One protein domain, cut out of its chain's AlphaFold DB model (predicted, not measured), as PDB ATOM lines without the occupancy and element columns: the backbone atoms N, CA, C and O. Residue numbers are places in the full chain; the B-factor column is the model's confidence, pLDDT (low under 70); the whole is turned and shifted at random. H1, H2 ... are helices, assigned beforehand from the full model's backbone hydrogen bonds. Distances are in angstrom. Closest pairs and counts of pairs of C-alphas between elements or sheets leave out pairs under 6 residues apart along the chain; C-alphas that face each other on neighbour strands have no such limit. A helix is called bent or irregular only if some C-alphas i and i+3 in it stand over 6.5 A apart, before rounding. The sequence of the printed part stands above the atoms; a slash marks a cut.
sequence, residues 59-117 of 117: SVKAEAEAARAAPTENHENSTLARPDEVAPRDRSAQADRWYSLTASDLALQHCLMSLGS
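What this domain is: This is residues 59 to 117 of the 117 residues of an uncharacterized protein of Agromyces sp. Root81 (UniProt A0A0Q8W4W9). The longest helix, H3, packs on H1 at a steep angle to make one end of the model, and H2 is set off by itself at the other end. The long link from H1 to H2 runs lengthwise from the one end to the other, and residues 69 to 74, of which 69 belongs to H1, stick out from the rest. The printed part has 59 residues with three named helices, in the order H1, H2, H3, and no named strand; its class is all helix. It is compact by its radius of gyration of the C-alphas, 11.9 A, yet elongated in outline, with spans of 35 by 22 by 18 A.

Where its parts are: Find C-alpha 103 at (20.318, 132.367, -113.236); from there H3, residues 103 to 116, runs 20.1 A to C-alpha 116 at (16.004, 120.272, -97.717). Go back to C-alpha 59 at (9.354, 124.263, -113.834), where H1, residues 59 to 69, begins its 15.4 A. H2, residues 88 to 100, spans 19.2 A; it is irregular, with C-alphas 93 and 96 lying 7.1 A apart.

How they stand to each other: Start at H3, which touches H1; their closest C-alphas, those of Leu 112 and Ala 64, are 5.6 A apart. Their lines stand at a steep tilt of 53 degrees, and they run the same way. H2 is apart from both H1 and H3. In H1 and H3 every O i to N i+4 pair is within hydrogen-bond range; in H2 it is 4 of 9, beside 5 of 10 O i to N i+3 pairs.

The domain as a whole: The C-alphas farthest apart are those of Ser 59 and Arg 89, 36.2 A. The printed part has no cut and ends at Ser 117, the chain's last residue. Look at residues 70 to 87 for the long link from H1 to H2; the link from H2 to H3 is tight, with 2 residues. The mean pLDDT of the printed part is 72.3, and it falls under 70 at residues 71 to 82, 85 and 116 to 117.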
ATOM      1  N   SER A  59       8.316 124.945-113.053       80.25
ATOM      2  CA  SER A  59       9.354 124.263-113.834       80.25
ATOM      3  C   SER A  59      10.610 124.057-112.991       80.25
ATOM      4  O   SER A  59      11.087 122.931-112.874       80.25
ATOM      5  N   VAL A  60      11.075 125.117-112.317       81.06
ATOM      6  CA  VAL A  60      12.224 125.061-111.393       81.06
ATOM      7  C   VAL A  60      11.927 124.120-110.230       81.06
ATOM      8  O   VAL A  60      12.770 123.313-109.844       81.06
ATOM      9  N   LYS A  61      10.702 124.164-109.695       82.25
ATOM     10  CA  LYS A  61      10.278 123.262-108.623       82.25
ATOM     11  C   LYS A  61      10.289 121.794-109.055       82.25
ATOM     12  O   LYS A  61      10.798 120.955-108.317       82.25
ATOM     13  N   ALA A  62       9.747 121.480-110.232       82.75
ATOM     14  CA  ALA A  62       9.739 120.112-110.752       82.75
ATOM     15  C   ALA A  62      11.162 119.585-110.993       82.75
ATOM     16  O   ALA A  62      11.458 118.432-110.683       82.75
ATOM     17  N   GLU A  63      12.054 120.438-111.498       80.88
ATOM     18  CA  GLU A  63      13.464 120.107-111.703       80.88
ATOM     19  C   GLU A  63      14.208 119.900-110.375       80.88
ATOM     20  O   GLU A  63      14.931 118.916-110.224       80.88
ATOM     21  N   ALA A  64      13.949 120.736-109.365       80.50
ATOM     22  CA  ALA A  64      14.491 120.567-108.014       80.50
ATOM     23  C   ALA A  64      14.022 119.255-107.362       80.50
ATOM     24  O   ALA A  64      14.815 118.529-106.760       80.50
ATOM     25  N   GLU A  65      12.740 118.911-107.492       81.00
ATOM     26  CA  GLU A  65      12.186 117.648-106.988       81.00
ATOM     27  C   GLU A  65      12.784 116.433-107.714       81.00
ATOM     28  O   GLU A  65      13.129 115.439-107.066       81.00
ATOM     29  N   ALA A  66      12.982 116.524-109.033       80.75
ATOM     30  CA  ALA A  66      13.653 115.491-109.819       80.75
ATOM     31  C   ALA A  66      15.125 115.317-109.405       80.75
ATOM     32  O   ALA A  66      15.575 114.190-109.191       80.75
ATOM     33  N   ALA A  67      15.852 116.421-109.208       76.38
ATOM     34  CA  ALA A  67      17.236 116.411-108.741       76.38
ATOM     35  C   ALA A  67      17.374 115.817-107.326       76.38
ATOM     36  O   ALA A  67      18.348 115.121-107.046       76.38
ATOM     37  N   ARG A  68      16.385 116.011-106.437       75.50
ATOM     38  CA  ARG A  68      16.344 115.334-105.123       75.50
ATOM     39  C   ARG A  68      16.058 113.842-105.224       75.50
ATOM     40  O   ARG A  68      16.580 113.072-104.421       75.50
ATOM     41  N   ALA A  69      15.206 113.434-106.162       78.62
ATOM     42  CA  ALA A  69      14.872 112.028-106.363       78.62
ATOM     43  C   ALA A  69      16.057 111.224-106.932       78.62
ATOM     44  O   ALA A  69      16.156 110.023-106.678       78.62
ATOM     45  N   ALA A  70      16.962 111.882-107.664       70.81
ATOM     46  CA  ALA A  70      18.168 111.286-108.229       70.81
ATOM     47  C   ALA A  70      19.367 112.249-108.104       70.81
ATOM     48  O   ALA A  70      19.706 112.930-109.074       70.81
ATOM     49  N   PRO A  71      20.028 112.310-106.932       64.88
ATOM     50  CA  PRO A  71      21.172 113.188-106.725       64.88
ATOM     51  C   PRO A  71      22.379 112.672-107.515       64.88
ATOM     52  O   PRO A  71      23.141 111.821-107.060       64.88
ATOM     53  N   THR A  72      22.540 113.160-108.737       59.75
ATOM     54  CA  THR A  72      23.816 113.119-109.457       59.75
ATOM     55  C   THR A  72      24.739 114.194-108.878       59.75
ATOM     56  O   THR A  72      24.265 115.232-108.462       59.75
ATOM     57  N   GLU A  73      26.053 113.995-108.785       56.66
ATOM     58  CA  GLU A  73      26.958 115.100-108.414       56.66
ATOM     59  C   GLU A  73      27.272 115.949-109.656       56.66
ATOM     60  O   GLU A  73      28.387 115.933-110.177       56.66
ATOM     61  N   ASN A  74      26.267 116.634-110.200       55.84
ATOM     62  CA  ASN A  74      26.430 117.597-111.287       55.84
ATOM     63  C   ASN A  74      26.463 119.032-110.743       55.84
ATOM     64  O   ASN A  74      26.134 119.320-109.596       55.84
ATOM     65  N   HIS A  75      26.944 119.960-111.563       55.59
ATOM     66  CA  HIS A  75      27.021 121.371-111.187       55.59
ATOM     67  C   HIS A  75      25.649 121.982-110.830       55.59
ATOM     68  O   HIS A  75      25.590 122.860-109.973       55.59
ATOM     69  N   GLU A  76      24.562 121.466-111.420       53.91
ATOM     70  CA  GLU A  76      23.182 121.926-111.200       53.91
ATOM     71  C   GLU A  76      22.627 121.581-109.796       53.91
ATOM     72  O   GLU A  76      21.723 122.249-109.302       53.91
ATOM     73  N   ASN A  77      23.170 120.569-109.112       52.88
ATOM     74  CA  ASN A  77      22.676 120.073-107.813       52.88
ATOM     75  C   ASN A  77      23.772 119.861-106.751       52.88
ATOM     76  O   ASN A  77      23.466 119.576-105.593       52.88
ATOM     77  N   SER A  78      25.042 120.080-107.096       55.59
ATOM     78  CA  SER A  78      26.086 120.423-106.135       55.59
ATOM     79  C   SER A  78      25.722 121.775-105.530       55.59
ATOM     80  O   SER A  78      26.018 122.804-106.132       55.59
ATOM     81  N   THR A  79      25.107 121.794-104.345       58.66
ATOM     82  CA  THR A  79      24.952 123.011-103.532       58.66
ATOM     83  C   THR A  79      26.328 123.632-103.305       58.66
ATOM     84  O   THR A  79      27.064 123.244-102.397       58.66
ATOM     85  N   LEU A  80      26.713 124.567-104.174       64.62
ATOM     86  CA  LEU A  80      27.857 125.429-103.950       64.62
ATOM     87  C   LEU A  80      27.493 126.292-102.749       64.62
ATOM     88  O   LEU A  80      26.523 127.043-102.800       64.62
ATOM     89  N   ALA A  81      28.255 126.153-101.666       66.25
ATOM     90  CA  ALA A  81      28.139 127.050-100.527       66.25
ATOM     91  C   ALA A  81      28.255 128.493-101.029       66.25
ATOM     92  O   ALA A  81      29.089 128.793-101.899       66.25
ATOM     93  N   ARG A  82      27.407 129.378-100.505       69.19
ATOM     94  CA  ARG A  82      27.400 130.782-100.906       69.19
ATOM     95  C   ARG A  82      28.757 131.416-100.586       69.19
ATOM     96  O   ARG A  82      29.458 130.970 -99.668       69.19
ATOM     97  N   PRO A  83      29.155 132.487-101.290       71.44
ATOM     98  CA  PRO A  83      30.430 133.146-101.026       71.44
ATOM     99  C   PRO A  83      30.650 133.573 -99.568       71.44
ATOM    100  O   PRO A  83      31.785 133.565 -99.085       71.44
ATOM    101  N   ASP A  84      29.584 133.925 -98.851       73.38
ATOM    102  CA  ASP A  84      29.595 134.266 -97.427       73.38
ATOM    103  C   ASP A  84      29.754 133.050 -96.497       73.38
ATOM    104  O   ASP A  84      30.324 133.194 -95.415       73.38
ATOM    105  N   GLU A  85      29.359 131.857 -96.939       68.31
ATOM    106  CA  GLU A  85      29.480 130.588 -96.203       68.31
ATOM    107  C   GLU A  85      30.868 129.942 -96.359       68.31
ATOM    108  O   GLU A  85      31.280 129.112 -95.544       68.31
ATOM    109  N   VAL A  86      31.628 130.344 -97.383       72.56
ATOM    110  CA  VAL A  86      32.992 129.864 -97.633       72.56
ATOM    111  C   VAL A  86      34.023 130.775 -96.965       72.56
ATOM    112  O   VAL A  86      34.004 132.005 -97.098       72.56
ATOM    113  N   ALA A  87      34.981 130.160 -96.263       78.88
ATOM    114  CA  ALA A  87      36.078 130.872 -95.617       78.88
ATOM    115  C   ALA A  87      36.871 131.719 -96.641       78.88
ATOM    116  O   ALA A  87      37.171 131.218 -97.726       78.88
ATOM    117  N   PRO A  88      37.285 132.965 -96.321       80.94
ATOM    118  CA  PRO A  88      37.890 133.887 -97.291       80.94
ATOM    119  C   PRO A  88      39.056 133.319 -98.112       80.94
ATOM    120  O   PRO A  88      39.173 133.621 -99.294       80.94
ATOM    121  N   ARG A  89      39.889 132.466 -97.502       77.75
ATOM    122  CA  ARG A  89      41.042 131.820 -98.153       77.75
ATOM    123  C   ARG A  89      40.662 130.800 -99.236       77.75
ATOM    124  O   ARG A  89      41.483 130.515-100.096       77.75
ATOM    125  N   ASP A  90      39.445 130.262 -99.178       74.88
ATOM    126  CA  ASP A  90      38.957 129.184-100.045       74.88
ATOM    127  C   ASP A  90      38.032 129.722-101.161       74.88
ATOM    128  O   ASP A  90      37.709 129.009-102.109       74.88
ATOM    129  N   ARG A  91      37.645 131.006-101.092       77.19
ATOM    130  CA  ARG A  91      36.719 131.645-102.044       77.19
ATOM    131  C   ARG A  91      37.262 131.696-103.465       77.19
ATOM    132  O   ARG A  91      36.525 131.413-104.400       77.19
ATOM    133  N   SER A  92      38.543 132.015-103.651       77.56
ATOM    134  CA  SER A  92      39.133 132.107-104.994       77.56
ATOM    135  C   SER A  92      39.130 130.768-105.733       77.56
ATOM    136  O   SER A  92      39.042 130.755-106.952       77.56
ATOM    137  N   ALA A  93      39.185 129.646-105.009       75.50
ATOM    138  CA  ALA A  93      39.110 128.310-105.600       75.50
ATOM    139  C   ALA A  93      37.686 127.928-106.049       75.50
ATOM    140  O   ALA A  93      37.523 126.998-106.835       75.50
ATOM    141  N   GLN A  94      36.661 128.629-105.550       73.88
ATOM    142  CA  GLN A  94      35.252 128.409-105.898       73.88
ATOM    143  C   GLN A  94      34.663 129.528-106.768       73.88
ATOM    144  O   GLN A  94      33.612 129.333-107.373       73.88
ATOM    145  N   ALA A  95      35.362 130.661-106.888       75.12
ATOM    146  CA  ALA A  95      34.923 131.830-107.641       75.12
ATOM    147  C   ALA A  95      34.573 131.498-109.096       75.12
ATOM    148  O   ALA A  95      33.487 131.849-109.544       75.12
ATOM    149  N   ASP A  96      35.430 130.754-109.799       74.25
ATOM    150  CA  ASP A  96      35.175 130.365-111.192       74.25
ATOM    151  C   ASP A  96      33.878 129.560-111.337       74.25
ATOM    152  O   ASP A  96      33.127 129.756-112.291       74.25
ATOM    153  N   ARG A  97      33.573 128.695-110.358       72.69
ATOM    154  CA  ARG A  97      32.312 127.949-110.347       72.69
ATOM    155  C   ARG A  97      31.134 128.877-110.114       72.69
ATOM    156  O   ARG A  97      30.174 128.804-110.867       72.69
ATOM    157  N   TRP A  98      31.217 129.774-109.136       73.12
ATOM    158  CA  TRP A  98      30.156 130.745-108.868       73.12
ATOM    159  C   TRP A  98      29.862 131.654-110.064       73.12
ATOM    160  O   TRP A  98      28.700 131.909-110.352       73.12
ATOM    161  N   TYR A  99      30.891 132.104-110.786       73.12
ATOM    162  CA  TYR A  99      30.725 132.922-111.991       73.12
ATOM    163  C   TYR A  99      30.246 132.130-113.213       73.12
ATOM    164  O   TYR A  99      29.765 132.731-114.169       73.12
ATOM    165  N   SER A 100      30.373 130.801-113.194       75.12
ATOM    166  CA  SER A 100      29.855 129.932-114.255       75.12
ATOM    167  C   SER A 100      28.373 129.580-114.105       75.12
ATOM    168  O   SER A 100      27.794 129.058-115.054       75.12
ATOM    169  N   LEU A 101      27.763 129.859-112.946       74.06
ATOM    170  CA  LEU A 101      26.356 129.544-112.706       74.06
ATOM    171  C   LEU A 101      25.446 130.495-113.479       74.06
ATOM    172  O   LEU A 101      25.597 131.719-113.436       74.06
ATOM    173  N   THR A 102      24.461 129.920-114.156       77.56
ATOM    174  CA  THR A 102      23.380 130.674-114.781       77.56
ATOM    175  C   THR A 102      22.312 131.037-113.752       77.56
ATOM    176  O   THR A 102      22.208 130.426-112.688       77.56
ATOM    177  N   ALA A 103      21.461 132.013-114.080       75.75
ATOM    178  CA  ALA A 103      20.318 132.367-113.236       75.75
ATOM    179  C   ALA A 103      19.404 131.157-112.945       75.75
ATOM    180  O   ALA A 103      18.866 131.046-111.845       75.75
ATOM    181  N   SER A 104      19.273 130.235-113.906       73.25
ATOM    182  CA  SER A 104      18.525 128.987-113.738       73.25
ATOM    183  C   SER A 104      19.186 128.049-112.726       73.25
ATOM    184  O   SER A 104      18.495 127.517-111.859       73.25
ATOM    185  N   ASP A 105      20.514 127.900-112.770       77.69
ATOM    186  CA  ASP A 105      21.256 127.047-111.826       77.69
ATOM    187  C   ASP A 105      21.135 127.564-110.392       77.69
ATOM    188  O   ASP A 105      20.946 126.805-109.443       77.69
ATOM    189  N   LEU A 106      21.201 128.884-110.227       75.94
ATOM    190  CA  LEU A 106      21.073 129.531-108.928       75.94
ATOM    191  C   LEU A 106      19.644 129.420-108.377       75.94
ATOM    192  O   LEU A 106      19.467 129.150-107.187       75.94
ATOM    193  N   ALA A 107      18.624 129.563-109.229       78.00
ATOM    194  CA  ALA A 107      17.226 129.331-108.860       78.00
ATOM    195  C   ALA A 107      16.984 127.880-108.414       78.00
ATOM    196  O   ALA A 107      16.332 127.645-107.391       78.00
ATOM    197  N   LEU A 108      17.566 126.914-109.129       78.38
ATOM    198  CA  LEU A 108      17.511 125.495-108.790       78.38
ATOM    199  C   LEU A 108      18.199 125.203-107.448       78.38
ATOM    200  O   LEU A 108      17.592 124.576-106.579       78.38
ATOM    201  N   GLN A 109      19.417 125.710-107.230       76.88
ATOM    202  CA  GLN A 109      20.148 125.556-105.964       76.88
ATOM    203  C   GLN A 109      19.386 126.163-104.777       76.88
ATOM    204  O   GLN A 109      19.266 125.524-103.729       76.88
ATOM    205  N   HIS A 110      18.811 127.359-104.938       75.94
ATOM    206  CA  HIS A 110      17.955 127.964-103.915       75.94
ATOM    207  C   HIS A 110      16.718 127.118-103.620       75.94
ATOM    208  O   HIS A 110      16.363 126.917-102.453       75.94
ATOM    209  N   CYS A 111      16.081 126.585-104.663       78.19
ATOM    210  CA  CYS A 111      14.901 125.757-104.488       78.19
ATOM    211  C   CYS A 111      15.237 124.445-103.760       78.19
ATOM    212  O   CYS A 111      14.549 124.080-102.802       78.19
ATOM    213  N   LEU A 112      16.360 123.806-104.106       76.25
ATOM    214  CA  LEU A 112      16.898 122.626-103.418       76.25
ATOM    215  C   LEU A 112      17.170 122.877-101.927       76.25
ATOM    216  O   LEU A 112      16.784 122.046-101.103       76.25
ATOM    217  N   MET A 113      17.764 124.020-101.561       73.12
ATOM    218  CA  MET A 113      17.994 124.391-100.154       73.12
ATOM    219  C   MET A 113      16.681 124.542 -99.370       73.12
ATOM    220  O   MET A 113      16.581 124.075 -98.233       73.12
ATOM    221  N   SER A 114      15.650 125.132 -99.984       75.19
ATOM    222  CA  SER A 114      14.330 125.284 -99.349       75.19
ATOM    223  C   SER A 114      13.583 123.957 -99.164       75.19
ATOM    224  O   SER A 114      12.828 123.801 -98.213       75.19
ATOM    225  N   LEU A 115      13.803 122.982-100.055       71.38
ATOM    226  CA  LEU A 115      13.192 121.649 -99.986       71.38
ATOM    227  C   LEU A 115      13.920 120.701 -99.015       71.38
ATOM    228  O   LEU A 115      13.400 119.622 -98.711       71.38
ATOM    229  N   GLY A 116      15.147 121.050 -98.615       64.69
ATOM    230  CA  GLY A 116      16.004 120.272 -97.717       64.69
ATOM    231  C   GLY A 116      16.008 120.732 -96.254       64.69
ATOM    232  O   GLY A 116      16.622 120.049 -95.434       64.69
ATOM    233  N   SER A 117      15.355 121.858 -95.938       53.00
ATOM    234  CA  SER A 117      15.139 122.367 -94.571       53.00
ATOM    235  C   SER A 117      13.826 121.860 -93.974       53.00
ATOM    236  O   SER A 117      13.789 121.717 -92.730       53.00
TER     237      SER A 117